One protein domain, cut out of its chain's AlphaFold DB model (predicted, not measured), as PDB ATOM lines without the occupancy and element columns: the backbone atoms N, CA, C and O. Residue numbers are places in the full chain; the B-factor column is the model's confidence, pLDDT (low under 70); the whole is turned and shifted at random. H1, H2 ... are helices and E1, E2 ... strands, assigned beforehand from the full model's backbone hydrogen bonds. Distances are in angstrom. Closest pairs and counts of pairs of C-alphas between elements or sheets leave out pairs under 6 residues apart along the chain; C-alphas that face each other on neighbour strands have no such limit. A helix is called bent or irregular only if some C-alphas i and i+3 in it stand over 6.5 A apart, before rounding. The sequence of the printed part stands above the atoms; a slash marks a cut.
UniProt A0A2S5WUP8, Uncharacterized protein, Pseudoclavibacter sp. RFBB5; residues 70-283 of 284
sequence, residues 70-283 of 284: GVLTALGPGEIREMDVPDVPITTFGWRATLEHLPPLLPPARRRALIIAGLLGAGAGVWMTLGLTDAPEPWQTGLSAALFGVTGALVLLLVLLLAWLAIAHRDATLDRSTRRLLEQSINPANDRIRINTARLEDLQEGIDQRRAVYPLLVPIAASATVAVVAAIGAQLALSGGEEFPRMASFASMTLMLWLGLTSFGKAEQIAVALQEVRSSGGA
ATOM      1  N   GLY A  70     184.895 159.291 234.814       48.19
ATOM      2  CA  GLY A  70     185.528 160.171 233.824       48.19
ATOM      3  C   GLY A  70     184.585 161.083 233.022       48.19
ATOM      4  O   GLY A  70     185.062 161.979 232.330       48.19
ATOM      5  N   VAL A  71     183.267 160.852 233.079       50.19
ATOM      6  CA  VAL A  71     182.255 161.690 232.399       50.19
ATOM      7  C   VAL A  71     181.896 162.919 233.243       50.19
ATOM      8  O   VAL A  71     181.682 164.002 232.712       50.19
ATOM      9  N   LEU A  72     181.879 162.778 234.573       50.97
ATOM     10  CA  LEU A  72     181.636 163.901 235.488       50.97
ATOM     11  C   LEU A  72     182.865 164.811 235.605       50.97
ATOM     12  O   LEU A  72     182.728 166.020 235.754       50.97
ATOM     13  N   THR A  73     184.074 164.258 235.476       53.06
ATOM     14  CA  THR A  73     185.308 165.051 235.556       53.06
ATOM     15  C   THR A  73     185.584 165.900 234.316       53.06
ATOM     16  O   THR A  73     186.266 166.913 234.448       53.06
ATOM     17  N   ALA A  74     185.073 165.545 233.129       54.03
ATOM     18  CA  ALA A  74     185.327 166.319 231.907       54.03
ATOM     19  C   ALA A  74     184.205 167.301 231.514       54.03
ATOM     20  O   ALA A  74     184.488 168.253 230.786       54.03
ATOM     21  N   LEU A  75     182.999 167.181 232.086       60.47
ATOM     22  CA  LEU A  75     182.026 168.284 232.107       60.47
ATOM     23  C   LEU A  75     182.487 169.439 233.018       60.47
ATOM     24  O   LEU A  75     182.138 170.591 232.764       60.47
ATOM     25  N   GLY A  76     183.346 169.155 234.003       60.91
ATOM     26  CA  GLY A  76     183.908 170.146 234.922       60.91
ATOM     27  C   GLY A  76     182.945 170.538 236.053       60.91
ATOM     28  O   GLY A  76     181.831 170.020 236.120       60.91
ATOM     29  N   PRO A  77     183.368 171.424 236.972       63.00
ATOM     30  CA  PRO A  77     182.510 171.907 238.052       63.00
ATOM     31  C   PRO A  77     181.349 172.749 237.494       63.00
ATOM     32  O   PRO A  77     181.531 173.498 236.534       63.00
ATOM     33  N   GLY A  78     180.160 172.625 238.089       67.25
ATOM     34  CA  GLY A  78     178.968 173.391 237.706       67.25
ATOM     35  C   GLY A  78     177.668 172.598 237.841       67.25
ATOM     36  O   GLY A  78     177.682 171.395 238.110       67.25
ATOM     37  N   GLU A  79     176.535 173.281 237.671       76.75
ATOM     38  CA  GLU A  79     175.224 172.635 237.615       76.75
ATOM     39  C   GLU A  79     175.052 171.957 236.250       76.75
ATOM     40  O   GLU A  79     175.226 172.573 235.195       76.75
ATOM     41  N   ILE A  80     174.728 170.664 236.267       78.12
ATOM     42  CA  ILE A  80     174.506 169.877 235.054       78.12
ATOM     43  C   ILE A  80     173.003 169.743 234.854       78.12
ATOM     44  O   ILE A  80     172.326 169.087 235.647       78.12
ATOM     45  N   ARG A  81     172.490 170.312 233.762       78.38
ATOM     46  CA  ARG A  81     171.121 170.048 233.310       78.38
ATOM     47  C   ARG A  81     171.111 168.873 232.345       78.38
ATOM     48  O   ARG A  81     171.904 168.829 231.404       78.38
ATOM     49  N   GLU A  82     170.208 167.927 232.588       79.31
ATOM     50  CA  GLU A  82     169.922 166.833 231.662       79.31
ATOM     51  C   GLU A  82     168.658 167.148 230.857       79.31
ATOM     52  O   GLU A  82     167.646 167.552 231.425       79.31
ATOM     53  N   MET A  83     168.717 166.929 229.548       77.75
ATOM     54  CA  MET A  83     167.613 167.114 228.609       77.75
ATOM     55  C   MET A  83     167.425 165.861 227.764       77.75
ATOM     56  O   MET A  83     168.383 165.125 227.503       77.75
ATOM     57  N   ASP A  84     166.194 165.618 227.329       75.75
ATOM     58  CA  ASP A  84     165.904 164.521 226.414       75.75
ATOM     59  C   ASP A  84     166.369 164.886 224.992       75.75
ATOM     60  O   ASP A  84     166.299 166.040 224.564       75.75
ATOM     61  N   VAL A  85     166.895 163.908 224.249       69.94
ATOM     62  CA  VAL A  85     167.318 164.125 222.856       69.94
ATOM     63  C   VAL A  85     166.087 164.418 221.985       69.94
ATOM     64  O   VAL A  85     165.093 163.696 222.088       69.94
ATOM     65  N   PRO A  86     166.142 165.420 221.082       69.94
ATOM     66  CA  PRO A  86     165.025 165.732 220.198       69.94
ATOM     67  C   PRO A  86     164.600 164.533 219.346       69.94
ATOM     68  O   PRO A  86     165.435 163.777 218.849       69.94
ATOM     69  N   ASP A  87     163.302 164.430 219.065       67.88
ATOM     70  CA  ASP A  87     162.716 163.334 218.288       67.88
ATOM     71  C   ASP A  87     163.178 163.263 216.819       67.88
ATOM     72  O   ASP A  87     162.744 162.386 216.081       67.88
ATOM     73  N   VAL A  88     164.031 164.158 216.330       69.06
ATOM     74  CA  VAL A  88     164.478 164.155 214.930       69.06
ATOM     75  C   VAL A  88     165.772 163.329 214.781       69.06
ATOM     76  O   VAL A  88     166.696 163.499 215.580       69.06
ATOM     77  N   PRO A  89     165.890 162.453 213.757       68.25
ATOM     78  CA  PRO A  89     167.100 161.658 213.543       68.25
ATOM     79  C   PRO A  89     168.365 162.520 213.398       68.25
ATOM     80  O   PRO A  89     168.355 163.546 212.714       68.25
ATOM     81  N   ILE A  90     169.484 162.056 213.970       68.25
ATOM     82  CA  ILE A  90     170.797 162.738 213.941       68.25
ATOM     83  C   ILE A  90     171.219 163.088 212.508       68.25
ATOM     84  O   ILE A  90     171.737 164.169 212.242       68.25
ATOM     85  N   THR A  91     170.983 162.193 211.556       64.44
ATOM     86  CA  THR A  91     171.340 162.404 210.147       64.44
ATOM     87  C   THR A  91     170.460 163.442 209.464       64.44
ATOM     88  O   THR A  91     170.961 164.213 208.648       64.44
ATOM     89  N   THR A  92     169.178 163.534 209.834       68.88
ATOM     90  CA  THR A  92     168.290 164.607 209.365       68.88
ATOM     91  C   THR A  92     168.756 165.967 209.884       68.88
ATOM     92  O   THR A  92     168.785 166.922 209.110       68.88
ATOM     93  N   PHE A  93     169.182 166.048 211.151       74.31
ATOM     94  CA  PHE A  93     169.817 167.253 211.696       74.31
ATOM     95  C   PHE A  93     171.088 167.616 210.934       74.31
ATOM     96  O   PHE A  93     171.200 168.738 210.449       74.31
ATOM     97  N   GLY A  94     172.002 166.658 210.753       75.06
ATOM     98  CA  GLY A  94     173.247 166.884 210.020       75.06
ATOM     99  C   GLY A  94     173.007 167.383 208.592       75.06
ATOM    100  O   GLY A  94     173.701 168.288 208.135       75.06
ATOM    101  N   TRP A  95     172.001 166.846 207.891       76.50
ATOM    102  CA  TRP A  95     171.669 167.273 206.530       76.50
ATOM    103  C   TRP A  95     171.067 168.678 206.481       76.50
ATOM    104  O   TRP A  95     171.509 169.510 205.693       76.50
ATOM    105  N   ARG A  96     170.085 168.963 207.348       82.12
ATOM    106  CA  ARG A  96     169.457 170.290 207.431       82.12
ATOM    107  C   ARG A  96     170.474 171.364 207.791       82.12
ATOM    108  O   ARG A  96     170.585 172.344 207.067       82.12
ATOM    109  N   ALA A  97     171.271 171.122 208.827       81.06
ATOM    110  CA  ALA A  97     172.321 172.041 209.243       81.06
ATOM    111  C   ALA A  97     173.393 172.215 208.164       81.06
ATOM    112  O   ALA A  97     173.938 173.300 207.994       81.06
ATOM    113  N   THR A  98     173.675 171.173 207.374       83.38
ATOM    114  CA  THR A  98     174.582 171.327 206.232       83.38
ATOM    115  C   THR A  98     173.990 172.282 205.206       83.38
ATOM    116  O   THR A  98     174.675 173.200 204.776       83.38
ATOM    117  N   LEU A  99     172.721 172.114 204.831       84.94
ATOM    118  CA  LEU A  99     172.065 173.009 203.873       84.94
ATOM    119  C   LEU A  99     171.968 174.452 204.382       84.94
ATOM    120  O   LEU A  99     172.065 175.383 203.588       84.94
ATOM    121  N   GLU A 100     171.813 174.630 205.691       88.31
ATOM    122  CA  GLU A 100     171.741 175.939 206.336       88.31
ATOM    123  C   GLU A 100     173.106 176.641 206.402       88.31
ATOM    124  O   GLU A 100     173.214 177.824 206.076       88.31
ATOM    125  N   HIS A 101     174.169 175.914 206.761       87.75
ATOM    126  CA  HIS A 101     175.493 176.492 207.018       87.75
ATOM    127  C   HIS A 101     176.474 176.397 205.838       87.75
ATOM    128  O   HIS A 101     177.527 177.031 205.853       87.75
ATOM    129  N   LEU A 102     176.152 175.655 204.776       86.00
ATOM    130  CA  LEU A 102     176.985 175.570 203.572       86.00
ATOM    131  C   LEU A 102     177.016 176.856 202.712       86.00
ATOM    132  O   LEU A 102     178.099 177.194 202.224       86.00
ATOM    133  N   PRO A 103     175.907 177.601 202.500       86.44
ATOM    134  CA  PRO A 103     175.903 178.815 201.681       86.44
ATOM    135  C   PRO A 103     176.965 179.869 202.048       86.44
ATOM    136  O   PRO A 103     177.625 180.357 201.123       86.44
ATOM    137  N   PRO A 104     177.196 180.217 203.333       85.31
ATOM    138  CA  PRO A 104     178.247 181.171 203.691       85.31
ATOM    139  C   PRO A 104     179.664 180.634 203.428       85.31
ATOM    140  O   PRO A 104     180.561 181.412 203.113       85.31
ATOM    141  N   LEU A 105     179.873 179.313 203.480       83.25
ATOM    142  CA  LEU A 105     181.173 178.680 203.207       83.25
ATOM    143  C   LEU A 105     181.487 178.578 201.705       83.25
ATOM    144  O   LEU A 105     182.658 178.500 201.312       83.25
ATOM    145  N   LEU A 106     180.456 178.615 200.856       85.44
ATOM    146  CA  LEU A 106     180.551 178.588 199.394       85.44
ATOM    147  C   LEU A 106     179.931 179.855 198.762       85.44
ATOM    148  O   LEU A 106     178.919 179.780 198.047       85.44
ATOM    149  N   PRO A 107     180.554 181.039 198.945       88.00
ATOM    150  CA  PRO A 107     180.106 182.266 198.301       88.00
ATOM    151  C   PRO A 107     180.114 182.131 196.767       88.00
ATOM    152  O   PRO A 107     180.785 181.250 196.215       88.00
ATOM    153  N   PRO A 108     179.398 183.009 196.038       90.00
ATOM    154  CA  PRO A 108     179.264 182.923 194.580       90.00
ATOM    155  C   PRO A 108     180.595 182.764 193.828       90.00
ATOM    156  O   PRO A 108     180.660 182.016 192.857       90.00
ATOM    157  N   ALA A 109     181.670 183.406 194.298       89.19
ATOM    158  CA  ALA A 109     183.005 183.276 193.711       89.19
ATOM    159  C   ALA A 109     183.563 181.843 193.804       89.19
ATOM    160  O   ALA A 109     184.029 181.301 192.805       89.19
ATOM    161  N   ARG A 110     183.448 181.196 194.974       88.12
ATOM    162  CA  ARG A 110     183.854 179.794 195.165       88.12
ATOM    163  C   ARG A 110     182.999 178.853 194.320       88.12
ATOM    164  O   ARG A 110     183.536 177.963 193.673       88.12
ATOM    165  N   ARG A 111     181.687 179.098 194.230       87.88
ATOM    166  CA  ARG A 111     180.793 178.331 193.342       87.88
ATOM    167  C   ARG A 111     181.198 178.435 191.869       87.88
ATOM    168  O   ARG A 111     181.239 177.420 191.187       87.88
ATOM    169  N   ARG A 112     181.559 179.629 191.386       90.75
ATOM    170  CA  ARG A 112     182.087 179.811 190.020       90.75
ATOM    171  C   ARG A 112     183.405 179.066 189.810       90.75
ATOM    172  O   ARG A 112     183.553 178.403 188.791       90.75
ATOM    173  N   ALA A 113     184.327 179.132 190.773       87.38
ATOM    174  CA  ALA A 113     185.590 178.397 190.710       87.38
ATOM    175  C   ALA A 113     185.367 176.879 190.632       87.38
ATOM    176  O   ALA A 113     185.999 176.219 189.812       87.38
ATOM    177  N   LEU A 114     184.420 176.344 191.412       88.25
ATOM    178  CA  LEU A 114     184.004 174.945 191.320       88.25
ATOM    179  C   LEU A 114     183.469 174.612 189.920       88.25
ATOM    180  O   LEU A 114     183.910 173.640 189.327       88.25
ATOM    181  N   ILE A 115     182.582 175.432 189.348       89.50
ATOM    182  CA  ILE A 115     182.046 175.191 187.994       89.50
ATOM    183  C   ILE A 115     183.170 175.147 186.952       89.50
ATOM    184  O   ILE A 115     183.233 174.208 186.161       89.50
ATOM    185  N   ILE A 116     184.078 176.127 186.969       90.06
ATOM    186  CA  ILE A 116     185.214 176.184 186.038       90.06
ATOM    187  C   ILE A 116     186.103 174.951 186.212       90.06
ATOM    188  O   ILE A 116     186.464 174.308 185.229       90.06
ATOM    189  N   ALA A 117     186.414 174.588 187.457       86.88
ATOM    190  CA  ALA A 117     187.206 173.406 187.753       86.88
ATOM    191  C   ALA A 117     186.518 172.117 187.276       86.88
ATOM    192  O   ALA A 117     187.154 171.271 186.656       86.88
ATOM    193  N   GLY A 118     185.209 171.987 187.488       83.50
ATOM    194  CA  GLY A 118     184.427 170.858 186.996       83.50
ATOM    195  C   GLY A 118     184.496 170.730 185.473       83.50
ATOM    196  O   GLY A 118     184.734 169.639 184.967       83.50
ATOM    197  N   LEU A 119     184.367 171.838 184.736       88.62
ATOM    198  CA  LEU A 119     184.473 171.837 183.272       88.62
ATOM    199  C   LEU A 119     185.879 171.457 182.786       88.62
ATOM    200  O   LEU A 119     186.012 170.644 181.873       88.62
ATOM    201  N   LEU A 120     186.929 172.001 183.410       85.44
ATOM    202  CA  LEU A 120     188.317 171.664 183.078       85.44
ATOM    203  C   LEU A 120     188.628 170.192 183.378       85.44
ATOM    204  O   LEU A 120     189.215 169.501 182.548       85.44
ATOM    205  N   GLY A 121     188.192 169.703 184.541       82.62
ATOM    206  CA  GLY A 121     188.328 168.303 184.929       82.62
ATOM    207  C   GLY A 121     187.577 167.365 183.984       82.62
ATOM    208  O   GLY A 121     188.119 166.328 183.609       82.62
ATOM    209  N   ALA A 122     186.373 167.748 183.540       86.38
ATOM    210  CA  ALA A 122     185.610 166.988 182.552       86.38
ATOM    211  C   ALA A 122     186.351 166.873 181.221       86.38
ATOM    212  O   ALA A 122     186.499 165.770 180.693       86.38
ATOM    213  N   GLY A 123     186.856 167.998 180.706       82.81
ATOM    214  CA  GLY A 123     187.635 168.026 179.471       82.81
ATOM    215  C   GLY A 123     188.883 167.149 179.556       82.81
ATOM    216  O   GLY A 123     189.132 166.357 178.651       82.81
ATOM    217  N   ALA A 124     189.623 167.226 180.667       78.62
ATOM    218  CA  ALA A 124     190.804 166.396 180.896       78.62
ATOM    219  C   ALA A 124     190.467 164.896 180.962       78.62
ATOM    220  O   ALA A 124     191.159 164.093 180.341       78.62
ATOM    221  N   GLY A 125     189.391 164.520 181.664       75.12
ATOM    222  CA  GLY A 125     188.943 163.129 181.765       75.12
ATOM    223  C   GLY A 125     188.550 162.532 180.411       75.12
ATOM    224  O   GLY A 125     189.028 161.459 180.055       75.12
ATOM    225  N   VAL A 126     187.757 163.264 179.620       83.56
ATOM    226  CA  VAL A 126     187.373 162.857 178.254       83.56
ATOM    227  C   VAL A 126     188.601 162.735 177.353       83.56
ATOM    228  O   VAL A 126     188.748 161.744 176.638       83.56
ATOM    229  N   TRP A 127     189.501 163.722 177.401       83.25
ATOM    230  CA  TRP A 127     190.727 163.727 176.607       83.25
ATOM    231  C   TRP A 127     191.621 162.527 176.927       83.25
ATOM    232  O   TRP A 127     192.120 161.873 176.013       83.25
ATOM    233  N   MET A 128     191.800 162.209 178.212       75.88
ATOM    234  CA  MET A 128     192.582 161.050 178.643       75.88
ATOM    235  C   MET A 128     192.004 159.743 178.106       75.88
ATOM    236  O   MET A 128     192.768 158.900 177.653       75.88
ATOM    237  N   THR A 129     190.681 159.571 178.098       74.69
ATOM    238  CA  THR A 129     190.081 158.359 177.528       74.69
ATOM    239  C   THR A 129     190.272 158.302 176.015       74.69
ATOM    240  O   THR A 129     190.790 157.315 175.504       74.69
ATOM    241  N   LEU A 130     189.936 159.371 175.289       78.69
ATOM    242  CA  LEU A 130     190.024 159.386 173.824       78.69
ATOM    243  C   LEU A 130     191.463 159.295 173.293       78.69
ATOM    244  O   LEU A 130     191.669 158.794 172.194       78.69
ATOM    245  N   GLY A 131     192.446 159.792 174.047       68.38
ATOM    246  CA  GLY A 131     193.849 159.810 173.635       68.38
ATOM    247  C   GLY A 131     194.669 158.588 174.052       68.38
ATOM    248  O   GLY A 131     195.786 158.444 173.563       68.38
ATOM    249  N   LEU A 132     194.169 157.749 174.970       61.53
ATOM    250  CA  LEU A 132     194.960 156.675 175.595       61.53
ATOM    251  C   LEU A 132     194.298 155.291 175.564       61.53
ATOM    252  O   LEU A 132     194.920 154.337 176.030       61.53
ATOM    253  N   THR A 133     193.060 155.154 175.073       64.75
ATOM    254  CA  THR A 133     192.364 153.854 175.053       64.75
ATOM    255  C   THR A 133     192.073 153.356 173.641       64.75
ATOM    256  O   THR A 133     191.290 153.953 172.908       64.75
ATOM    257  N   ASP A 134     192.648 152.200 173.309       60.75
ATOM    258  CA  ASP A 134     192.319 151.408 172.120       60.75
ATOM    259  C   ASP A 134     191.210 150.403 172.475       60.75
ATOM    260  O   ASP A 134     191.437 149.196 172.573       60.75
ATOM    261  N   ALA A 135     190.005 150.897 172.773       61.00
ATOM    262  CA  ALA A 135     188.875 150.016 173.066       61.00
ATOM    263  C   ALA A 135     188.310 149.390 171.770       61.00
ATOM    264  O   ALA A 135     188.238 150.070 170.741       61.00
ATOM    265  N   PRO A 136     187.875 148.116 171.799       61.28
ATOM    266  CA  PRO A 136     187.483 147.372 170.600       61.28
ATOM    267  C   PRO A 136     186.161 147.848 169.976       61.28
ATOM    268  O   PRO A 136     185.950 147.644 168.782       61.28
ATOM    269  N   GLU A 137     185.272 148.481 170.752       74.06
ATOM    270  CA  GLU A 137     183.945 148.898 170.285       74.06
ATOM    271  C   GLU A 137     183.655 150.393 170.553       74.06
ATOM    272  O   GLU A 137     183.865 150.871 171.671       74.06
ATOM    273  N   PRO A 138     183.078 151.145 169.588       77.12
ATOM    274  CA  PRO A 138     182.887 152.599 169.701       77.12
ATOM    275  C   PRO A 138     182.021 153.053 170.885       77.12
ATOM    276  O   PRO A 138     182.223 154.137 171.437       77.12
ATOM    277  N   TRP A 139     181.039 152.240 171.285       77.19
ATOM    278  CA  TRP A 139     180.157 152.571 172.407       77.19
ATOM    279  C   TRP A 139     180.876 152.450 173.759       77.19
ATOM    280  O   TRP A 139     180.561 153.214 174.672       77.19
ATOM    281  N   GLN A 140     181.866 151.553 173.878       76.56
ATOM    282  CA  GLN A 140     182.685 151.397 175.084       76.56
ATOM    283  C   GLN A 140     183.562 152.630 175.281       76.56
ATOM    284  O   GLN A 140     183.604 153.182 176.380       76.56
ATOM    285  N   THR A 141     184.178 153.128 174.206       77.94
ATOM    286  CA  THR A 141     184.944 154.380 174.222       77.94
ATOM    287  C   THR A 141     184.058 155.567 174.595       77.94
ATOM    288  O   THR A 141     184.429 156.364 175.453       77.94
ATOM    289  N   GLY A 142     182.860 155.669 174.007       78.69
ATOM    290  CA  GLY A 142     181.917 156.756 174.291       78.69
ATOM    291  C   GLY A 142     181.419 156.770 175.742       78.69
ATOM    292  O   GLY A 142     181.464 157.811 176.402       78.69
ATOM    293  N   LEU A 143     180.988 155.616 176.263       78.50
ATOM    294  CA  LEU A 143     180.533 155.473 177.649       78.50
ATOM    295  C   LEU A 143     181.668 155.753 178.641       78.50
ATOM    296  O   LEU A 143     181.483 156.486 179.612       78.50
ATOM    297  N   SER A 144     182.856 155.212 178.377       75.31
ATOM    298  CA  SER A 144     184.014 155.377 179.256       75.31
ATOM    299  C   SER A 144     184.517 156.815 179.253       75.31
ATOM    300  O   SER A 144     184.805 157.346 180.321       75.31
ATOM    301  N   ALA A 145     184.538 157.489 178.099       81.25
ATOM    302  CA  ALA A 145     184.915 158.897 178.010       81.25
ATOM    303  C   ALA A 145     183.944 159.787 178.797       81.25
ATOM    304  O   ALA A 145     184.377 160.687 179.517       81.25
ATOM    305  N   ALA A 146     182.639 159.507 178.734       80.12
ATOM    306  CA  ALA A 146     181.650 160.218 179.538       80.12
ATOM    307  C   ALA A 146     181.867 159.993 181.046       80.12
ATOM    308  O   ALA A 146     181.880 160.952 181.820       80.12
ATOM    309  N   LEU A 147     182.084 158.746 181.473       80.81
ATOM    310  CA  LEU A 147     182.289 158.401 182.883       80.81
ATOM    311  C   LEU A 147     183.622 158.935 183.438       80.81
ATOM    312  O   LEU A 147     183.660 159.456 184.556       80.81
ATOM    313  N   PHE A 148     184.703 158.894 182.660       79.81
ATOM    314  CA  PHE A 148     185.973 159.525 183.025       79.81
ATOM    315  C   PHE A 148     185.895 161.051 182.991       79.81
ATOM    316  O   PHE A 148     186.504 161.694 183.843       79.81
ATOM    317  N   GLY A 149     185.091 161.642 182.106       75.00
ATOM    318  CA  GLY A 149     184.744 163.062 182.159       75.00
ATOM    319  C   GLY A 149     184.064 163.435 183.481       75.00
ATOM    320  O   GLY A 149     184.505 164.348 184.176       75.00
ATOM    321  N   VAL A 150     183.043 162.680 183.899       79.44
ATOM    322  CA  VAL A 150     182.389 162.877 185.208       79.44
ATOM    323  C   VAL A 150     183.390 162.713 186.354       79.44
ATOM    324  O   VAL A 150     183.423 163.531 187.273       79.44
ATOM    325  N   THR A 151     184.248 161.696 186.281       81.75
ATOM    326  CA  THR A 151     185.285 161.439 187.289       81.75
ATOM    327  C   THR A 151     186.257 162.614 187.389       81.75
ATOM    328  O   THR A 151     186.465 163.144 188.478       81.75
ATOM    329  N   GLY A 152     186.809 163.072 186.264       71.25
ATOM    330  CA  GLY A 152     187.753 164.185 186.211       71.25
ATOM    331  C   GLY A 152     187.149 165.489 186.731       71.25
ATOM    332  O   GLY A 152     187.789 166.193 187.515       71.25
ATOM    333  N   ALA A 153     185.891 165.774 186.381       84.19
ATOM    334  CA  ALA A 153     185.157 166.926 186.903       84.19
ATOM    335  C   ALA A 153     185.078 166.898 188.434       84.19
ATOM    336  O   ALA A 153     185.397 167.878 189.108       84.19
ATOM    337  N   LEU A 154     184.683 165.751 188.989       81.88
ATOM    338  CA  LEU A 154     184.489 165.574 190.424       81.88
ATOM    339  C   LEU A 154     185.802 165.537 191.205       81.88
ATOM    340  O   LEU A 154     185.847 166.050 192.319       81.88
ATOM    341  N   VAL A 155     186.877 164.990 190.635       78.00
ATOM    342  CA  VAL A 155     188.206 164.997 191.265       78.00
ATOM    343  C   VAL A 155     188.730 166.424 191.400       78.00
ATOM    344  O   VAL A 155     189.208 166.795 192.472       78.00
ATOM    345  N   LEU A 156     188.599 167.262 190.366       76.50
ATOM    346  CA  LEU A 156     189.086 168.642 190.452       76.50
ATOM    347  C   LEU A 156     188.257 169.483 191.437       76.50
ATOM    348  O   LEU A 156     188.812 170.276 192.201       76.50
ATOM    349  N   LEU A 157     186.941 169.251 191.487       84.06
ATOM    350  CA  LEU A 157     186.064 169.796 192.528       84.06
ATOM    351  C   LEU A 157     186.508 169.354 193.931       84.06
ATOM    352  O   LEU A 157     186.603 170.182 194.837       84.06
ATOM    353  N   LEU A 158     186.807 168.064 194.104       83.00
ATOM    354  CA  LEU A 158     187.238 167.479 195.371       83.00
ATOM    355  C   LEU A 158     188.532 168.123 195.880       83.00
ATOM    356  O   LEU A 158     188.609 168.454 197.059       83.00
ATOM    357  N   VAL A 159     189.516 168.359 195.007       78.12
ATOM    358  CA  VAL A 159     190.778 169.027 195.372       78.12
ATOM    359  C   VAL A 159     190.521 170.426 195.938       78.12
ATOM    360  O   VAL A 159     191.052 170.770 196.995       78.12
ATOM    361  N   LEU A 160     189.671 171.221 195.283       82.25
ATOM    362  CA  LEU A 160     189.325 172.563 195.764       82.25
ATOM    363  C   LEU A 160     188.556 172.522 197.088       82.25
ATOM    364  O   LEU A 160     188.853 173.298 197.997       82.25
ATOM    365  N   LEU A 161     187.596 171.604 197.217       84.62
ATOM    366  CA  LEU A 161     186.836 171.428 198.453       84.62
ATOM    367  C   LEU A 161     187.736 170.996 199.617       84.62
ATOM    368  O   LEU A 161     187.592 171.527 200.715       84.62
ATOM    369  N   LEU A 162     188.690 170.089 199.386       82.75
ATOM    370  CA  LEU A 162     189.672 169.669 200.390       82.75
ATOM    371  C   LEU A 162     190.613 170.812 200.781       82.75
ATOM    372  O   LEU A 162     190.900 170.982 201.965       82.75
ATOM    373  N   ALA A 163     191.049 171.631 199.821       75.44
ATOM    374  CA  ALA A 163     191.854 172.815 200.108       75.44
ATOM    375  C   ALA A 163     191.088 173.817 200.986       75.44
ATOM    376  O   ALA A 163     191.624 174.322 201.972       75.44
ATOM    377  N   TRP A 164     189.811 174.072 200.687       85.62
ATOM    378  CA  TRP A 164     188.979 174.946 201.518       85.62
ATOM    379  C   TRP A 164     188.644 174.343 202.876       85.62
ATOM    380  O   TRP A 164     188.607 175.086 203.851       85.62
ATOM    381  N   LEU A 165     188.453 173.027 202.963       84.50
ATOM    382  CA  LEU A 165     188.301 172.330 204.236       84.50
ATOM    383  C   LEU A 165     189.556 172.495 205.100       84.50
ATOM    384  O   LEU A 165     189.439 172.776 206.287       84.50
ATOM    385  N   ALA A 166     190.748 172.361 204.513       77.06
ATOM    386  CA  ALA A 166     192.009 172.544 205.225       77.06
ATOM    387  C   ALA A 166     192.166 173.981 205.752       77.06
ATOM    388  O   ALA A 166     192.589 174.168 206.891       77.06
ATOM    389  N   ILE A 167     191.778 174.984 204.956       78.06
ATOM    390  CA  ILE A 167     191.760 176.392 205.382       78.06
ATOM    391  C   ILE A 167     190.748 176.591 206.517       78.06
ATOM    392  O   ILE A 167     191.117 177.070 207.582       78.06
ATOM    393  N   ALA A 168     189.505 176.138 206.340       80.00
ATOM    394  CA  ALA A 168     188.463 176.257 207.359       80.00
ATOM    395  C   ALA A 168     188.860 175.565 208.673       80.00
ATOM    396  O   ALA A 168     188.618 176.094 209.752       80.00
ATOM    397  N   HIS A 169     189.510 174.403 208.597       81.44
ATOM    398  CA  HIS A 169     189.978 173.687 209.777       81.44
ATOM    399  C   HIS A 169     191.142 174.394 210.481       81.44
ATOM    400  O   HIS A 169     191.198 174.400 211.709       81.44
ATOM    401  N   ARG A 170     192.058 175.001 209.717       80.06
ATOM    402  CA  ARG A 170     193.151 175.818 210.260       80.06
ATOM    403  C   ARG A 170     192.616 177.039 211.009       80.06
ATOM    404  O   ARG A 170     193.154 177.379 212.058       80.06
ATOM    405  N   ASP A 171     191.572 177.663 210.478       76.69
ATOM    406  CA  ASP A 171     191.002 178.891 211.034       76.69
ATOM    407  C   ASP A 171     190.030 178.616 212.202       76.69
ATOM    408  O   ASP A 171     189.762 179.506 213.003       76.69
ATOM    409  N   ALA A 172     189.546 177.374 212.345       75.25
ATOM    410  CA  ALA A 172     188.623 176.933 213.396       75.25
ATOM    411  C   ALA A 172     189.207 175.758 214.208       75.25
ATOM    412  O   ALA A 172     188.674 174.642 214.212       75.25
ATOM    413  N   THR A 173     190.342 175.990 214.877       74.94
ATOM    414  CA  THR A 173     190.976 174.956 215.708       74.94
ATOM    415  C   THR A 173     190.258 174.799 217.047       74.94
ATOM    416  O   THR A 173     190.114 175.737 217.823       74.94
ATOM    417  N   LEU A 174     189.821 173.568 217.317       74.38
ATOM    418  CA  LEU A 174     189.029 173.231 218.498       74.38
ATOM    419  C   LEU A 174     189.942 172.737 219.619       74.38
ATOM    420  O   LEU A 174     190.573 171.677 219.467       74.38
ATOM    421  N   ASP A 175     189.980 173.484 220.727       82.12
ATOM    422  CA  ASP A 175     190.759 173.124 221.912       82.12
ATOM    423  C   ASP A 175     190.350 171.740 222.447       82.12
ATOM    424  O   ASP A 175     189.210 171.274 222.325       82.12
ATOM    425  N   ARG A 176     191.315 171.039 223.045       79.62
ATOM    426  CA  ARG A 176     191.128 169.677 223.543       79.62
ATOM    427  C   ARG A 176     190.069 169.615 224.644       79.62
ATOM    428  O   ARG A 176     189.396 168.588 224.757       79.62
ATOM    429  N   SER A 177     189.926 170.670 225.449       79.31
ATOM    430  CA  SER A 177     188.931 170.723 226.524       79.31
ATOM    431  C   SER A 177     187.505 170.839 225.967       79.31
ATOM    432  O   SER A 177     186.658 170.012 226.308       79.31
ATOM    433  N   THR A 178     187.269 171.764 225.035       80.31
ATOM    434  CA  THR A 178     185.983 171.966 224.347       80.31
ATOM    435  C   THR A 178     185.578 170.739 223.536       80.31
ATOM    436  O   THR A 178     184.417 170.330 223.538       80.31
ATOM    437  N   ARG A 179     186.550 170.068 222.904       78.75
ATOM    438  CA  ARG A 179     186.307 168.819 222.170       78.75
ATOM    439  C   ARG A 179     185.765 167.722 223.077       78.75
ATOM    440  O   ARG A 179     184.762 167.097 222.742       78.75
ATOM    441  N   ARG A 180     186.421 167.500 224.219       77.31
ATOM    442  CA  ARG A 180     185.989 166.504 225.209       77.31
ATOM    443  C   ARG A 180     184.623 166.841 225.776       77.31
ATOM    444  O   ARG A 180     183.820 165.937 225.983       77.31
ATOM    445  N   LEU A 181     184.362 168.124 225.998       78.88
ATOM    446  CA  LEU A 181     183.082 168.574 226.505       78.88
ATOM    447  C   LEU A 181     181.958 168.252 225.508       78.88
ATOM    448  O   LEU A 181     180.976 167.628 225.903       78.88
ATOM    449  N   LEU A 182     182.127 168.552 224.214       76.69
ATOM    450  CA  LEU A 182     181.160 168.173 223.169       76.69
ATOM    451  C   LEU A 182     180.943 166.653 223.088       76.69
ATOM    452  O   LEU A 182     179.808 166.194 222.987       76.69
ATOM    453  N   GLU A 183     182.018 165.864 223.149       75.38
ATOM    454  CA  GLU A 183     181.947 164.396 223.088       75.38
ATOM    455  C   GLU A 183     181.200 163.787 224.281       75.38
ATOM    456  O   GLU A 183     180.495 162.792 224.122       75.38
ATOM    457  N   GLN A 184     181.335 164.382 225.467       76.12
ATOM    458  CA  GLN A 184     180.711 163.893 226.698       76.12
ATOM    459  C   GLN A 184     179.341 164.509 227.003       76.12
ATOM    460  O   GLN A 184     178.651 164.040 227.910       76.12
ATOM    461  N   SER A 185     178.929 165.524 226.241       74.19
ATOM    462  CA  SER A 185     177.624 166.176 226.396       74.19
ATOM    463  C   SER A 185     176.460 165.262 226.025       74.19
ATOM    464  O   SER A 185     175.335 165.535 226.411       74.19
ATOM    465  N   ILE A 186     176.683 164.164 225.303       71.94
ATOM    466  CA  ILE A 186     175.638 163.173 225.021       71.94
ATOM    467  C   ILE A 186     175.932 161.931 225.849       71.94
ATOM    468  O   ILE A 186     176.968 161.294 225.671       71.94
ATOM    469  N   ASN A 187     175.014 161.562 226.744       65.75
ATOM    470  CA  ASN A 187     175.118 160.317 227.487       65.75
ATOM    471  C   ASN A 187     174.665 159.143 226.598       65.75
ATOM    472  O   ASN A 187     173.466 159.023 226.335       65.75
ATOM    473  N   PRO A 188     175.575 158.237 226.190       59.69
ATOM    474  CA  PRO A 188     175.231 157.121 225.314       59.69
ATOM    475  C   PRO A 188     174.344 156.065 225.990       59.69
ATOM    476  O   PRO A 188     173.737 155.255 225.299       59.69
ATOM    477  N   ALA A 189     174.270 156.041 227.327       58.56
ATOM    478  CA  ALA A 189     173.503 155.034 228.061       58.56
ATOM    479  C   ALA A 189     172.002 155.350 228.127       58.56
ATOM    480  O   ALA A 189     171.182 154.437 228.067       58.56
ATOM    481  N   ASN A 190     171.652 156.634 228.247       61.72
ATOM    482  CA  ASN A 190     170.276 157.076 228.498       61.72
ATOM    483  C   ASN A 190     169.734 158.016 227.414       61.72
ATOM    484  O   ASN A 190     168.628 158.516 227.576       61.72
ATOM    485  N   ASP A 191     170.499 158.279 226.346       65.69
ATOM    486  CA  ASP A 191     170.128 159.213 225.274       65.69
ATOM    487  C   ASP A 191     169.681 160.582 225.806       65.69
ATOM    488  O   ASP A 191     168.686 161.155 225.371       65.69
ATOM    489  N   ARG A 192     170.438 161.102 226.779       73.44
ATOM    490  CA  ARG A 192     170.227 162.432 227.354       73.44
ATOM    491  C   ARG A 192     171.388 163.350 227.051       73.44
ATOM    492  O   ARG A 192     172.547 162.932 227.106       73.44
ATOM    493  N   ILE A 193     171.064 164.603 226.774       79.00
ATOM    494  CA  ILE A 193     172.035 165.669 226.569       79.00
ATOM    495  C   ILE A 193     172.306 166.314 227.928       79.00
ATOM    496  O   ILE A 193     171.386 166.715 228.632       79.00
ATOM    497  N   ARG A 194     173.575 166.364 228.319       79.75
ATOM    498  CA  ARG A 194     174.084 166.938 229.561       79.75
ATOM    499  C   ARG A 194     174.805 168.230 229.244       79.75
ATOM    500  O   ARG A 194     175.826 168.212 228.562       79.75
ATOM    501  N   ILE A 195     174.291 169.332 229.768       81.06
ATOM    502  CA  ILE A 195     174.869 170.658 229.572       81.06
ATOM    503  C   ILE A 195     175.314 171.189 230.927       81.06
ATOM    504  O   ILE A 195     174.515 171.273 231.860       81.06
ATOM    505  N   ASN A 196     176.594 171.549 231.028       82.25
ATOM    506  CA  ASN A 196     177.100 172.299 232.171       82.25
ATOM    507  C   ASN A 196     176.775 173.787 231.969       82.25
ATOM    508  O   ASN A 196     177.271 174.408 231.026       82.25
ATOM    509  N   THR A 197     175.961 174.359 232.859       80.38
ATOM    510  CA  THR A 197     175.538 175.768 232.795       80.38
ATOM    511  C   THR A 197     176.690 176.754 233.003       80.38
ATOM    512  O   THR A 197     176.616 177.884 232.528       80.38
ATOM    513  N   ALA A 198     177.787 176.330 233.634       80.12
ATOM    514  CA  ALA A 198     178.984 177.152 233.802       80.12
ATOM    515  C   ALA A 198     179.856 177.230 232.533       80.12
ATOM    516  O   ALA A 198     180.763 178.053 232.471       80.12
ATOM    517  N   ARG A 199     179.611 176.375 231.525       81.06
ATOM    518  CA  ARG A 199     180.431 176.261 230.299       81.06
ATOM    519  C   ARG A 199     179.605 176.405 229.015       81.06
ATOM    520  O   ARG A 199     179.906 175.793 227.991       81.06
ATOM    521  N   LEU A 200     178.536 177.202 229.075       85.00
ATOM    522  CA  LEU A 200     177.636 177.441 227.938       85.00
ATOM    523  C   LEU A 200     178.329 178.172 226.782       85.00
ATOM    524  O   LEU A 200     177.944 177.982 225.630       85.00
ATOM    525  N   GLU A 201     179.304 179.028 227.083       85.69
ATOM    526  CA  GLU A 201     180.074 179.776 226.083       85.69
ATOM    527  C   GLU A 201     181.046 178.852 225.345       85.69
ATOM    528  O   GLU A 201     180.980 178.778 224.120       85.69
ATOM    529  N   ASP A 202     181.821 178.038 226.072       84.38
ATOM    530  CA  ASP A 202     182.704 177.017 225.489       84.38
ATOM    531  C   ASP A 202     181.939 176.052 224.564       84.38
ATOM    532  O   ASP A 202     182.415 175.680 223.491       84.38
ATOM    533  N   LEU A 203     180.733 175.634 224.975       83.88
ATOM    534  CA  LEU A 203     179.855 174.787 224.162       83.88
ATOM    535  C   LEU A 203     179.455 175.459 222.853       83.88
ATOM    536  O   LEU A 203     179.524 174.828 221.797       83.88
ATOM    537  N   GLN A 204     179.034 176.720 222.934       87.44
ATOM    538  CA  GLN A 204     178.630 177.503 221.774       87.44
ATOM    539  C   GLN A 204     179.799 177.689 220.808       87.44
ATOM    540  O   GLN A 204     179.652 177.418 219.620       87.44
ATOM    541  N   GLU A 205     180.970 178.064 221.324       85.88
ATOM    542  CA  GLU A 205     182.179 178.228 220.521       85.88
ATOM    543  C   GLU A 205     182.553 176.917 219.816       85.88
ATOM    544  O   GLU A 205     182.813 176.892 218.611       85.88
ATOM    545  N   GLY A 206     182.491 175.794 220.538       84.12
ATOM    546  CA  GLY A 206     182.715 174.474 219.966       84.12
ATOM    547  C   GLY A 206     181.726 174.125 218.848       84.12
ATOM    548  O   GLY A 206     182.128 173.544 217.839       84.12
ATOM    549  N   ILE A 207     180.446 174.474 218.993       87.38
ATOM    550  CA  ILE A 207     179.418 174.264 217.960       87.38
ATOM    551  C   ILE A 207     179.696 175.140 216.735       87.38
ATOM    552  O   ILE A 207     179.691 174.636 215.610       87.38
ATOM    553  N   ASP A 208     179.995 176.421 216.931       88.06
ATOM    554  CA  ASP A 208     180.222 177.366 215.836       88.06
ATOM    555  C   ASP A 208     181.470 176.994 215.020       88.06
ATOM    556  O   ASP A 208     181.444 177.002 213.785       88.06
ATOM    557  N   GLN A 209     182.527 176.519 215.682       84.75
ATOM    558  CA  GLN A 209     183.701 175.963 215.006       84.75
ATOM    559  C   GLN A 209     183.368 174.699 214.191       84.75
ATOM    560  O   GLN A 209     183.888 174.505 213.090       84.75
ATOM    561  N   ARG A 210     182.469 173.829 214.680       84.31
ATOM    562  CA  ARG A 210     182.005 172.656 213.913       84.31
ATOM    563  C   ARG A 210     181.177 173.081 212.698       84.31
ATOM    564  O   ARG A 210     181.386 172.524 211.620       84.31
ATOM    565  N   ARG A 211     180.314 174.092 212.832       88.31
ATOM    566  CA  ARG A 211     179.530 174.677 211.726       88.31
ATOM    567  C   ARG A 211     180.403 175.306 210.640       88.31
ATOM    568  O   ARG A 211     180.003 175.304 209.482       88.31
ATOM    569  N   ALA A 212     181.610 175.765 210.968       85.19
ATOM    570  CA  ALA A 212     182.558 176.294 209.983       85.19
ATOM    571  C   ALA A 212     183.213 175.212 209.093       85.19
ATOM    572  O   ALA A 212     183.688 175.520 208.000       85.19
ATOM    573  N   VAL A 213     183.247 173.950 209.541       83.94
ATOM    574  CA  VAL A 213     184.029 172.875 208.894       83.94
ATOM    575  C   VAL A 213     183.143 171.751 208.356       83.94
ATOM    576  O   VAL A 213     183.287 171.327 207.211       83.94
ATOM    577  N   TYR A 214     182.214 171.252 209.167       83.25
ATOM    578  CA  TYR A 214     181.451 170.039 208.864       83.25
ATOM    579  C   TYR A 214     180.534 170.129 207.641       83.25
ATOM    580  O   TYR A 214     180.454 169.127 206.925       83.25
ATOM    581  N   PRO A 215     179.898 171.274 207.320       86.25
ATOM    582  CA  PRO A 215     179.073 171.368 206.120       86.25
ATOM    583  C   PRO A 215     179.849 171.074 204.829       86.25
ATOM    584  O   PRO A 215     179.268 170.555 203.879       86.25
ATOM    585  N   LEU A 216     181.166 171.341 204.786       84.25
ATOM    586  CA  LEU A 216     182.016 171.046 203.624       84.25
ATOM    587  C   LEU A 216     182.290 169.544 203.443       84.25
ATOM    588  O   LEU A 216     182.572 169.112 202.327       84.25
ATOM    589  N   LEU A 217     182.168 168.727 204.496       82.56
ATOM    590  CA  LEU A 217     182.404 167.281 204.409       82.56
ATOM    591  C   LEU A 217     181.359 166.571 203.543       82.56
ATOM    592  O   LEU A 217     181.671 165.568 202.909       82.56
ATOM    593  N   VAL A 218     180.137 167.097 203.477       83.19
ATOM    594  CA  VAL A 218     179.049 166.519 202.678       83.19
ATOM    595  C   VAL A 218     179.309 166.593 201.171       83.19
ATOM    596  O   VAL A 218     179.298 165.541 200.531       83.19
ATOM    597  N   PRO A 219     179.575 167.769 200.560       83.31
ATOM    598  CA  PRO A 219     179.905 167.826 199.141       83.31
ATOM    599  C   PRO A 219     181.207 167.079 198.815       83.31
ATOM    600  O   PRO A 219     181.321 166.540 197.717       83.31
ATOM    601  N   ILE A 220     182.154 166.975 199.756       81.69
ATOM    602  CA  ILE A 220     183.365 166.143 199.619       81.69
ATOM    603  C   ILE A 220     182.996 164.658 199.543       81.69
ATOM    604  O   ILE A 220     183.388 163.982 198.593       81.69
ATOM    605  N   ALA A 221     182.210 164.158 200.500       80.12
ATOM    606  CA  ALA A 221     181.766 162.767 200.535       80.12
ATOM    607  C   ALA A 221     180.957 162.408 199.282       80.12
ATOM    608  O   ALA A 221     181.209 161.374 198.661       80.12
ATOM    609  N   ALA A 222     180.046 163.290 198.857       82.25
ATOM    610  CA  ALA A 222     179.267 163.122 197.635       82.25
ATOM    611  C   ALA A 222     180.160 163.077 196.387       82.25
ATOM    612  O   ALA A 222     180.078 162.123 195.615       82.25
ATOM    613  N   SER A 223     181.058 164.055 196.222       79.94
ATOM    614  CA  SER A 223     181.939 164.133 195.051       79.94
ATOM    615  C   SER A 223     182.878 162.931 194.970       79.94
ATOM    616  O   SER A 223     183.004 162.329 193.907       79.94
ATOM    617  N   ALA A 224     183.480 162.527 196.093       79.50
ATOM    618  CA  ALA A 224     184.354 161.359 196.155       79.50
ATOM    619  C   ALA A 224     183.597 160.058 195.841       79.50
ATOM    620  O   ALA A 224     184.088 159.229 195.078       79.50
ATOM    621  N   THR A 225     182.386 159.889 196.385       78.56
ATOM    622  CA  THR A 225     181.562 158.695 196.134       78.56
ATOM    623  C   THR A 225     181.206 158.583 194.653       78.56
ATOM    624  O   THR A 225     181.427 157.534 194.051       78.56
ATOM    625  N   VAL A 226     180.708 159.665 194.045       79.56
ATOM    626  CA  VAL A 226     180.307 159.658 192.630       79.56
ATOM    627  C   VAL A 226     181.522 159.501 191.711       79.56
ATOM    628  O   VAL A 226     181.440 158.741 190.751       79.56
ATOM    629  N   ALA A 227     182.659 160.136 192.019       78.50
ATOM    630  CA  ALA A 227     183.887 159.988 191.235       78.50
ATOM    631  C   ALA A 227     184.380 158.537 191.219       78.50
ATOM    632  O   ALA A 227     184.697 158.007 190.159       78.50
ATOM    633  N   VAL A 228     184.401 157.872 192.380       78.19
ATOM    634  CA  VAL A 228     184.818 156.466 192.472       78.19
ATOM    635  C   VAL A 228     183.842 155.555 191.732       78.19
ATOM    636  O   VAL A 228     184.278 154.695 190.976       78.19
ATOM    637  N   VAL A 229     182.531 155.763 191.876       77.00
ATOM    638  CA  VAL A 229     181.526 154.979 191.139       77.00
ATOM    639  C   VAL A 229     181.669 155.158 189.625       77.00
ATOM    640  O   VAL A 229     181.638 154.170 188.893       77.00
ATOM    641  N   ALA A 230     181.859 156.391 189.155       78.81
ATOM    642  CA  ALA A 230     182.042 156.680 187.737       78.81
ATOM    643  C   ALA A 230     183.326 156.035 187.189       78.81
ATOM    644  O   ALA A 230     183.276 155.389 186.146       78.81
ATOM    645  N   ALA A 231     184.441 156.116 187.923       72.50
ATOM    646  CA  ALA A 231     185.701 155.475 187.549       72.50
ATOM    647  C   ALA A 231     185.583 153.944 187.489       72.50
ATOM    648  O   ALA A 231     186.064 153.316 186.547       72.50
ATOM    649  N   ILE A 232     184.904 153.340 188.469       74.69
ATOM    650  CA  ILE A 232     184.639 151.898 188.495       74.69
ATOM    651  C   ILE A 232     183.787 151.488 187.287       74.69
ATOM    652  O   ILE A 232     184.101 150.497 186.630       74.69
ATOM    653  N   GLY A 233     182.733 152.250 186.979       73.50
ATOM    654  CA  GLY A 233     181.877 151.996 185.820       73.50
ATOM    655  C   GLY A 233     182.628 152.130 184.495       73.50
ATOM    656  O   GLY A 233     182.450 151.300 183.607       73.50
ATOM    657  N   ALA A 234     183.512 153.126 184.377       73.81
ATOM    658  CA  ALA A 234     184.344 153.322 183.193       73.81
ATOM    659  C   ALA A 234     185.312 152.149 182.994       73.81
ATOM    660  O   ALA A 234     185.395 151.588 181.905       73.81
ATOM    661  N   GLN A 235     185.990 151.714 184.061       71.56
ATOM    662  CA  GLN A 235     186.906 150.580 183.973       71.56
ATOM    663  C   GLN A 235     186.177 149.279 183.665       71.56
ATOM    664  O   GLN A 235     186.683 148.452 182.913       71.56
ATOM    665  N   LEU A 236     184.984 149.086 184.222       72.88
ATOM    666  CA  LEU A 236     184.158 147.932 183.901       72.88
ATOM    667  C   LEU A 236     183.768 147.909 182.417       72.88
ATOM    668  O   LEU A 236     183.813 146.846 181.801       72.88
ATOM    669  N   ALA A 237     183.425 149.066 181.846       71.69
ATOM    670  CA  ALA A 237     183.096 149.191 180.431       71.69
ATOM    671  C   ALA A 237     184.303 148.921 179.512       71.69
ATOM    672  O   ALA A 237     184.122 148.301 178.471       71.69
ATOM    673  N   LEU A 238     185.516 149.334 179.905       72.12
ATOM    674  CA  LEU A 238     186.742 149.118 179.118       72.12
ATOM    675  C   LEU A 238     187.345 147.714 179.264       72.12
ATOM    676  O   LEU A 238     187.863 147.170 178.298       72.12
ATOM    677  N   SER A 239     187.321 147.140 180.470       71.81
ATOM    678  CA  SER A 239     188.032 145.888 180.797       71.81
ATOM    679  C   SER A 239     187.132 144.653 180.857       71.81
ATOM    680  O   SER A 239     187.603 143.564 181.173       71.81
ATOM    681  N   GLY A 240     185.815 144.805 180.683       65.94
ATOM    682  CA  GLY A 240     184.859 143.704 180.858       65.94
ATOM    683  C   GLY A 240     184.773 143.149 182.291       65.94
ATOM    684  O   GLY A 240     184.036 142.193 182.533       65.94
ATOM    685  N   GLY A 241     185.479 143.751 183.260       60.00
ATOM    686  CA  GLY A 241     185.421 143.394 184.679       60.00
ATOM    687  C   GLY A 241     186.630 142.640 185.235       60.00
ATOM    688  O   GLY A 241     186.581 142.247 186.400       60.00
ATOM    689  N   GLU A 242     187.717 142.473 184.475       64.50
ATOM    690  CA  GLU A 242     188.920 141.760 184.941       64.50
ATOM    691  C   GLU A 242     189.596 142.432 186.154       64.50
ATOM    692  O   GLU A 242     190.057 141.760 187.078       64.50
ATOM    693  N   GLU A 243     189.594 143.767 186.215       60.84
ATOM    694  CA  GLU A 243     190.249 144.533 187.292       60.84
ATOM    695  C   GLU A 243     189.301 144.962 188.425       60.84
ATOM    696  O   GLU A 243     189.707 145.570 189.424       60.84
ATOM    697  N   PHE A 244     188.023 144.612 188.300       56.91
ATOM    698  CA  PHE A 244     186.941 145.060 189.169       56.91
ATOM    699  C   PHE A 244     187.147 144.768 190.677       56.91
ATOM    700  O   PHE A 244     186.901 145.661 191.499       56.91
ATOM    701  N   PRO A 245     187.656 143.586 191.097       55.34
ATOM    702  CA  PRO A 245     187.829 143.266 192.517       55.34
ATOM    703  C   PRO A 245     188.810 144.188 193.254       55.34
ATOM    704  O   PRO A 245     188.645 144.432 194.448       55.34
ATOM    705  N   ARG A 246     189.818 144.741 192.564       62.06
ATOM    706  CA  ARG A 246     190.772 145.680 193.182       62.06
ATOM    707  C   ARG A 246     190.115 147.032 193.450       62.06
ATOM    708  O   ARG A 246     190.323 147.620 194.509       62.06
ATOM    709  N   MET A 247     189.269 147.490 192.532       59.12
ATOM    710  CA  MET A 247     188.594 148.784 192.622       59.12
ATOM    711  C   MET A 247     187.435 148.800 193.630       59.12
ATOM    712  O   MET A 247     187.190 149.819 194.276       59.12
ATOM    713  N   ALA A 248     186.782 147.655 193.854       56.00
ATOM    714  CA  ALA A 248     185.776 147.466 194.902       56.00
ATOM    715  C   ALA A 248     186.258 147.904 196.301       56.00
ATOM    716  O   ALA A 248     185.493 148.473 197.081       56.00
ATOM    717  N   SER A 249     187.543 147.685 196.607       61.31
ATOM    718  CA  SER A 249     188.145 148.077 197.887       61.31
ATOM    719  C   SER A 249     188.212 149.597 198.100       61.31
ATOM    720  O   SER A 249     188.185 150.056 199.239       61.31
ATOM    721  N   PHE A 250     188.236 150.397 197.028       60.78
ATOM    722  CA  PHE A 250     188.272 151.860 197.108       60.78
ATOM    723  C   PHE A 250     186.890 152.478 197.354       60.78
ATOM    724  O   PHE A 250     186.788 153.518 198.007       60.78
ATOM    725  N   ALA A 251     185.817 151.832 196.894       63.00
ATOM    726  CA  ALA A 251     184.448 152.301 197.110       63.00
ATOM    727  C   ALA A 251     184.017 152.244 198.587       63.00
ATOM    728  O   ALA A 251     183.224 153.067 199.038       63.00
ATOM    729  N   SER A 252     184.563 151.317 199.377       61.41
ATOM    730  CA  SER A 252     184.284 151.265 200.819       61.41
ATOM    731  C   SER A 252     184.925 152.433 201.584       61.41
ATOM    732  O   SER A 252     184.357 152.897 202.573       61.41
ATOM    733  N   MET A 253     186.055 152.972 201.110       65.06
ATOM    734  CA  MET A 253     186.713 154.122 201.741       65.06
ATOM    735  C   MET A 253     185.905 155.416 201.593       65.06
ATOM    736  O   MET A 253     185.842 156.209 202.532       65.06
ATOM    737  N   THR A 254     185.231 155.627 200.459       67.62
ATOM    738  CA  THR A 254     184.390 156.821 200.264       67.62
ATOM    739  C   THR A 254     183.128 156.782 201.124       67.62
ATOM    740  O   THR A 254     182.682 157.826 201.600       67.62
ATOM    741  N   LEU A 255     182.610 155.588 201.434       63.97
ATOM    742  CA  LEU A 255     181.499 155.411 202.373       63.97
ATOM    743  C   LEU A 255     181.840 155.885 203.796       63.97
ATOM    744  O   LEU A 255     180.975 156.431 204.480       63.97
ATOM    745  N   MET A 256     183.099 155.760 204.230       65.81
ATOM    746  CA  MET A 256     183.524 156.239 205.552       65.81
ATOM    747  C   MET A 256     183.440 157.767 205.688       65.81
ATOM    748  O   MET A 256     183.249 158.265 206.797       65.81
ATOM    749  N   LEU A 257     183.517 158.521 204.585       69.56
ATOM    750  CA  LEU A 257     183.414 159.988 204.605       69.56
ATOM    751  C   LEU A 257     182.032 160.467 205.075       69.56
ATOM    752  O   LEU A 257     181.914 161.527 205.690       69.56
ATOM    753  N   TRP A 258     180.992 159.657 204.869       71.75
ATOM    754  CA  TRP A 258     179.628 159.963 205.302       71.75
ATOM    755  C   TRP A 258     179.437 159.890 206.824       71.75
ATOM    756  O   TRP A 258     178.484 160.471 207.348       71.75
ATOM    757  N   LEU A 259     180.369 159.272 207.565       68.12
ATOM    758  CA  LEU A 259     180.353 159.272 209.033       68.12
ATOM    759  C   LEU A 259     180.444 160.693 209.610       68.12
ATOM    760  O   LEU A 259     179.879 160.956 210.675       68.12
ATOM    761  N   GLY A 260     181.073 161.631 208.892       66.19
ATOM    762  CA  GLY A 260     181.148 163.040 209.289       66.19
ATOM    763  C   GLY A 260     179.776 163.682 209.530       66.19
ATOM    764  O   GLY A 260     179.631 164.485 210.452       66.19
ATOM    765  N   LEU A 261     178.741 163.254 208.793       69.00
ATOM    766  CA  LEU A 261     177.370 163.758 208.936       69.00
ATOM    767  C   LEU A 261     176.772 163.428 210.310       69.00
ATOM    768  O   LEU A 261     176.059 164.240 210.898       69.00
ATOM    769  N   THR A 262     177.091 162.249 210.849       70.44
ATOM    770  CA  THR A 262     176.594 161.821 212.166       70.44
ATOM    771  C   THR A 262     177.202 162.652 213.291       70.44
ATOM    772  O   THR A 262     176.502 163.057 214.215       70.44
ATOM    773  N   SER A 263     178.496 162.967 213.190       70.88
ATOM    774  CA  SER A 263     179.182 163.831 214.149       70.88
ATOM    775  C   SER A 263     178.671 165.270 214.080       70.88
ATOM    776  O   SER A 263     178.615 165.918 215.122       70.88
ATOM    777  N   PHE A 264     178.280 165.763 212.900       79.06
ATOM    778  CA  PHE A 264     177.681 167.091 212.784       79.06
ATOM    779  C   PHE A 264     176.278 167.140 213.389       79.06
ATOM    780  O   PHE A 264     175.987 168.010 214.201       79.06
ATOM    781  N   GLY A 265     175.441 166.146 213.081       77.56
ATOM    782  CA  GLY A 265     174.098 166.045 213.651       77.56
ATOM    783  C   GLY A 265     174.088 165.996 215.181       77.56
ATOM    784  O   GLY A 265     173.213 166.588 215.803       77.56
ATOM    785  N   LYS A 266     175.087 165.349 215.799       77.06
ATOM    786  CA  LYS A 266     175.265 165.357 217.261       77.06
ATOM    787  C   LYS A 266     175.553 166.760 217.805       77.06
ATOM    788  O   LYS A 266     174.978 167.138 218.818       77.06
ATOM    789  N   ALA A 267     176.413 167.532 217.137       82.25
ATOM    790  CA  ALA A 267     176.709 168.907 217.544       82.25
ATOM    791  C   ALA A 267     175.459 169.801 217.471       82.25
ATOM    792  O   ALA A 267     175.209 170.584 218.381       82.25
ATOM    793  N   GLU A 268     174.627 169.623 216.446       85.12
ATOM    794  CA  GLU A 268     173.378 170.380 216.290       85.12
ATOM    795  C   GLU A 268     172.306 169.990 217.311       85.12
ATOM    796  O   GLU A 268     171.584 170.850 217.806       85.12
ATOM    797  N   GLN A 269     172.235 168.718 217.713       82.94
ATOM    798  CA  GLN A 269     171.380 168.319 218.836       82.94
ATOM    799  C   GLN A 269     171.791 169.009 220.142       82.94
ATOM    800  O   GLN A 269     170.928 169.469 220.889       82.94
ATOM    801  N   ILE A 270     173.101 169.128 220.398       84.00
ATOM    802  CA  ILE A 270     173.617 169.873 221.555       84.00
ATOM    803  C   ILE A 270     173.271 171.364 221.427       84.00
ATOM    804  O   ILE A 270     172.893 171.975 222.420       84.00
ATOM    805  N   ALA A 271     173.332 171.939 220.222       85.62
ATOM    806  CA  ALA A 271     172.969 173.336 219.978       85.62
ATOM    807  C   ALA A 271     171.497 173.638 220.303       85.62
ATOM    808  O   ALA A 271     171.202 174.644 220.946       85.62
ATOM    809  N   VAL A 272     170.580 172.745 219.914       86.81
ATOM    810  CA  VAL A 272     169.149 172.868 220.243       86.81
ATOM    811  C   VAL A 272     168.934 172.814 221.758       86.81
ATOM    812  O   VAL A 272     168.272 173.688 222.316       86.81
ATOM    813  N   ALA A 273     169.549 171.843 222.436       83.75
ATOM    814  CA  ALA A 273     169.463 171.730 223.892       83.75
ATOM    815  C   ALA A 273     170.079 172.952 224.605       83.75
ATOM    816  O   ALA A 273     169.535 173.457 225.585       83.75
ATOM    817  N   LEU A 274     171.180 173.499 224.081       85.38
ATOM    818  CA  LEU A 274     171.809 174.715 224.602       85.38
ATOM    819  C   LEU A 274     170.871 175.926 224.525       85.38
ATOM    820  O   LEU A 274     170.791 176.713 225.473       85.38
ATOM    821  N   GLN A 275     170.140 176.067 223.419       85.69
ATOM    822  CA  GLN A 275     169.148 177.123 223.248       85.69
ATOM    823  C   GLN A 275     167.987 176.975 224.242       85.69
ATOM    824  O   GLN A 275     167.552 177.967 224.829       85.69
ATOM    825  N   GLU A 276     167.538 175.747 224.498       84.81
ATOM    826  CA  GLU A 276     166.493 175.454 225.482       84.81
ATOM    827  C   GLU A 276     166.941 175.805 226.915       84.81
ATOM    828  O   GLU A 276     166.211 176.482 227.649       84.81
ATOM    829  N   VAL A 277     168.178 175.460 227.301       83.31
ATOM    830  CA  VAL A 277     168.755 175.847 228.605       83.31
ATOM    831  C   VAL A 277     168.805 177.369 228.760       83.31
ATOM    832  O   VAL A 277     168.424 177.888 229.807       83.31
ATOM    833  N   ARG A 278     169.218 178.103 227.720       82.00
ATOM    834  CA  ARG A 278     169.256 179.576 227.756       82.00
ATOM    835  C   ARG A 278     167.860 180.190 227.849       82.00
ATOM    836  O   ARG A 278     167.658 181.120 228.622       82.00
ATOM    837  N   SER A 279     166.893 179.652 227.107       81.19
ATOM    838  CA  SER A 279     165.510 180.145 227.129       81.19
ATOM    839  C   SER A 279     164.812 179.912 228.475       81.19
ATOM    840  O   SER A 279     164.065 180.768 228.935       81.19
ATOM    841  N   SER A 280     165.109 178.794 229.143       75.38
ATOM    842  CA  SER A 280     164.564 178.463 230.466       75.38
ATOM    843  C   SER A 280     165.301 179.159 231.618       75.38
ATOM    844  O   SER A 280     164.724 179.330 232.687       75.38
ATOM    845  N   GLY A 281     166.557 179.571 231.417       57.75
ATOM    846  CA  GLY A 281     167.340 180.354 232.381       57.75
ATOM    847  C   GLY A 281     167.051 181.861 232.369       57.75
ATOM    848  O   GLY A 281     167.338 182.526 233.353       57.75
ATOM    849  N   GLY A 282     166.464 182.401 231.293       47.34
ATOM    850  CA  GLY A 282     166.067 183.815 231.189       47.34
ATOM    851  C   GLY A 282     164.706 184.160 231.813       47.34
ATOM    852  O   GLY A 282     164.277 185.306 231.731       47.34
ATOM    853  N   ALA A 283     164.018 183.178 232.402       40.12
ATOM    854  CA  ALA A 283     162.708 183.332 233.039       40.12
ATOM    855  C   ALA A 283     162.774 183.341 234.584       40.12
ATOM    856  O   ALA A 283     161.758 183.094 235.233       40.12
TER     857      ALA A 283
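This is residues 70 to 283 of the 284 residues of an uncharacterized protein of Pseudoclavibacter sp. RFBB5 (UniProt A0A2S5WUP8). The domain is a long helical body along H6: towards one end H4 and H7 run beside H6, with H3 beyond H4, and towards the other end H8 runs beside it. The short helices H1 and H5 and the two-stranded sheet of E1 and E2 gather at the H8 end, while H2 crosses both H6 and H8. The printed part has 214 residues, with eight named helices and two named strands in the order H1, E1, H2, H3, H4, H5, E2, H6, H7, H8; the class is mostly helix and the sheet is antiparallel, in the order E1, E2. The whole is loose, with a radius of gyration of the C-alphas of 22.2 A, and only just elongated, with spans of 74 by 37 by 28 A.

H1, residues 70 to 75, begins at C-alpha 70 (185.528, 160.171, 233.824). E1 is residues 80 to 84. H2, residues 90 to 105, has a kink of 31 degrees near residue 99 and is only just irregular, with C-alphas 100 and 103 6.9 A apart. H3, residues 108 to 132, is 36.0 A long, and H4, residues 138 to 171, 49.7 A. H5 is residues 176 to 184 and E2 residues 192 to 196. H6, residues 197 to 239, is 61.3 A long; it has a kink of 32 degrees near residue 208 and is irregular, with C-alphas 198 and 201 8.2 A apart. H7 is residues 244 to 257. H8, residues 259 to 281, is 34.0 A long and ends at C-alpha 281 (167.340, 180.354, 232.381).

H6 is the hub, touching five helices. It touches H4 at a shallow tilt of 18 degrees, opposite ways, closest at the C-alphas of Thr 151 and Ala 227, 4.4 A. H6 and H7 form a helical hairpin, closest at C-alphas 221 and 257, 5.2 A. H6 touches H8 at a shallow tilt of 23 degrees, closest at C-alphas 207 and 267, 6.0 A. H3 and H4 form a helical hairpin, closest at C-alphas 121 and 153, 4.0 A. H2 touches H8 about perpendicular, at 89 degrees, closest at C-alphas 94 and 265, 3.8 A. H5 touches H6, closest at C-alphas 178 and 206, 6.0 A, and H1 touches H5, closest at C-alphas 75 and 181, 5.7 A. In E1 and E2, N 83 and O 193 are within hydrogen-bond range at 2.8 A, as are N 81 and O 195 at 2.9 A. In H3, H4 and H5 every O i to N i+4 pair is within range; in H1 1 of 2, H2 9 of 12, H6 31 of 39, H8 18 of 19 and H7 1 of 10 are, and H7 has 8 of 11 O i to N i+3 pairs within range.

The C-alphas farthest apart are those of Pro 136 and Ala 283, 76.2 A. The printed part has no cut and no long link. The mean pLDDT of the printed part is 76.1, and 52 residues are under 70, among them residues 70 to 78 and 240 to 257.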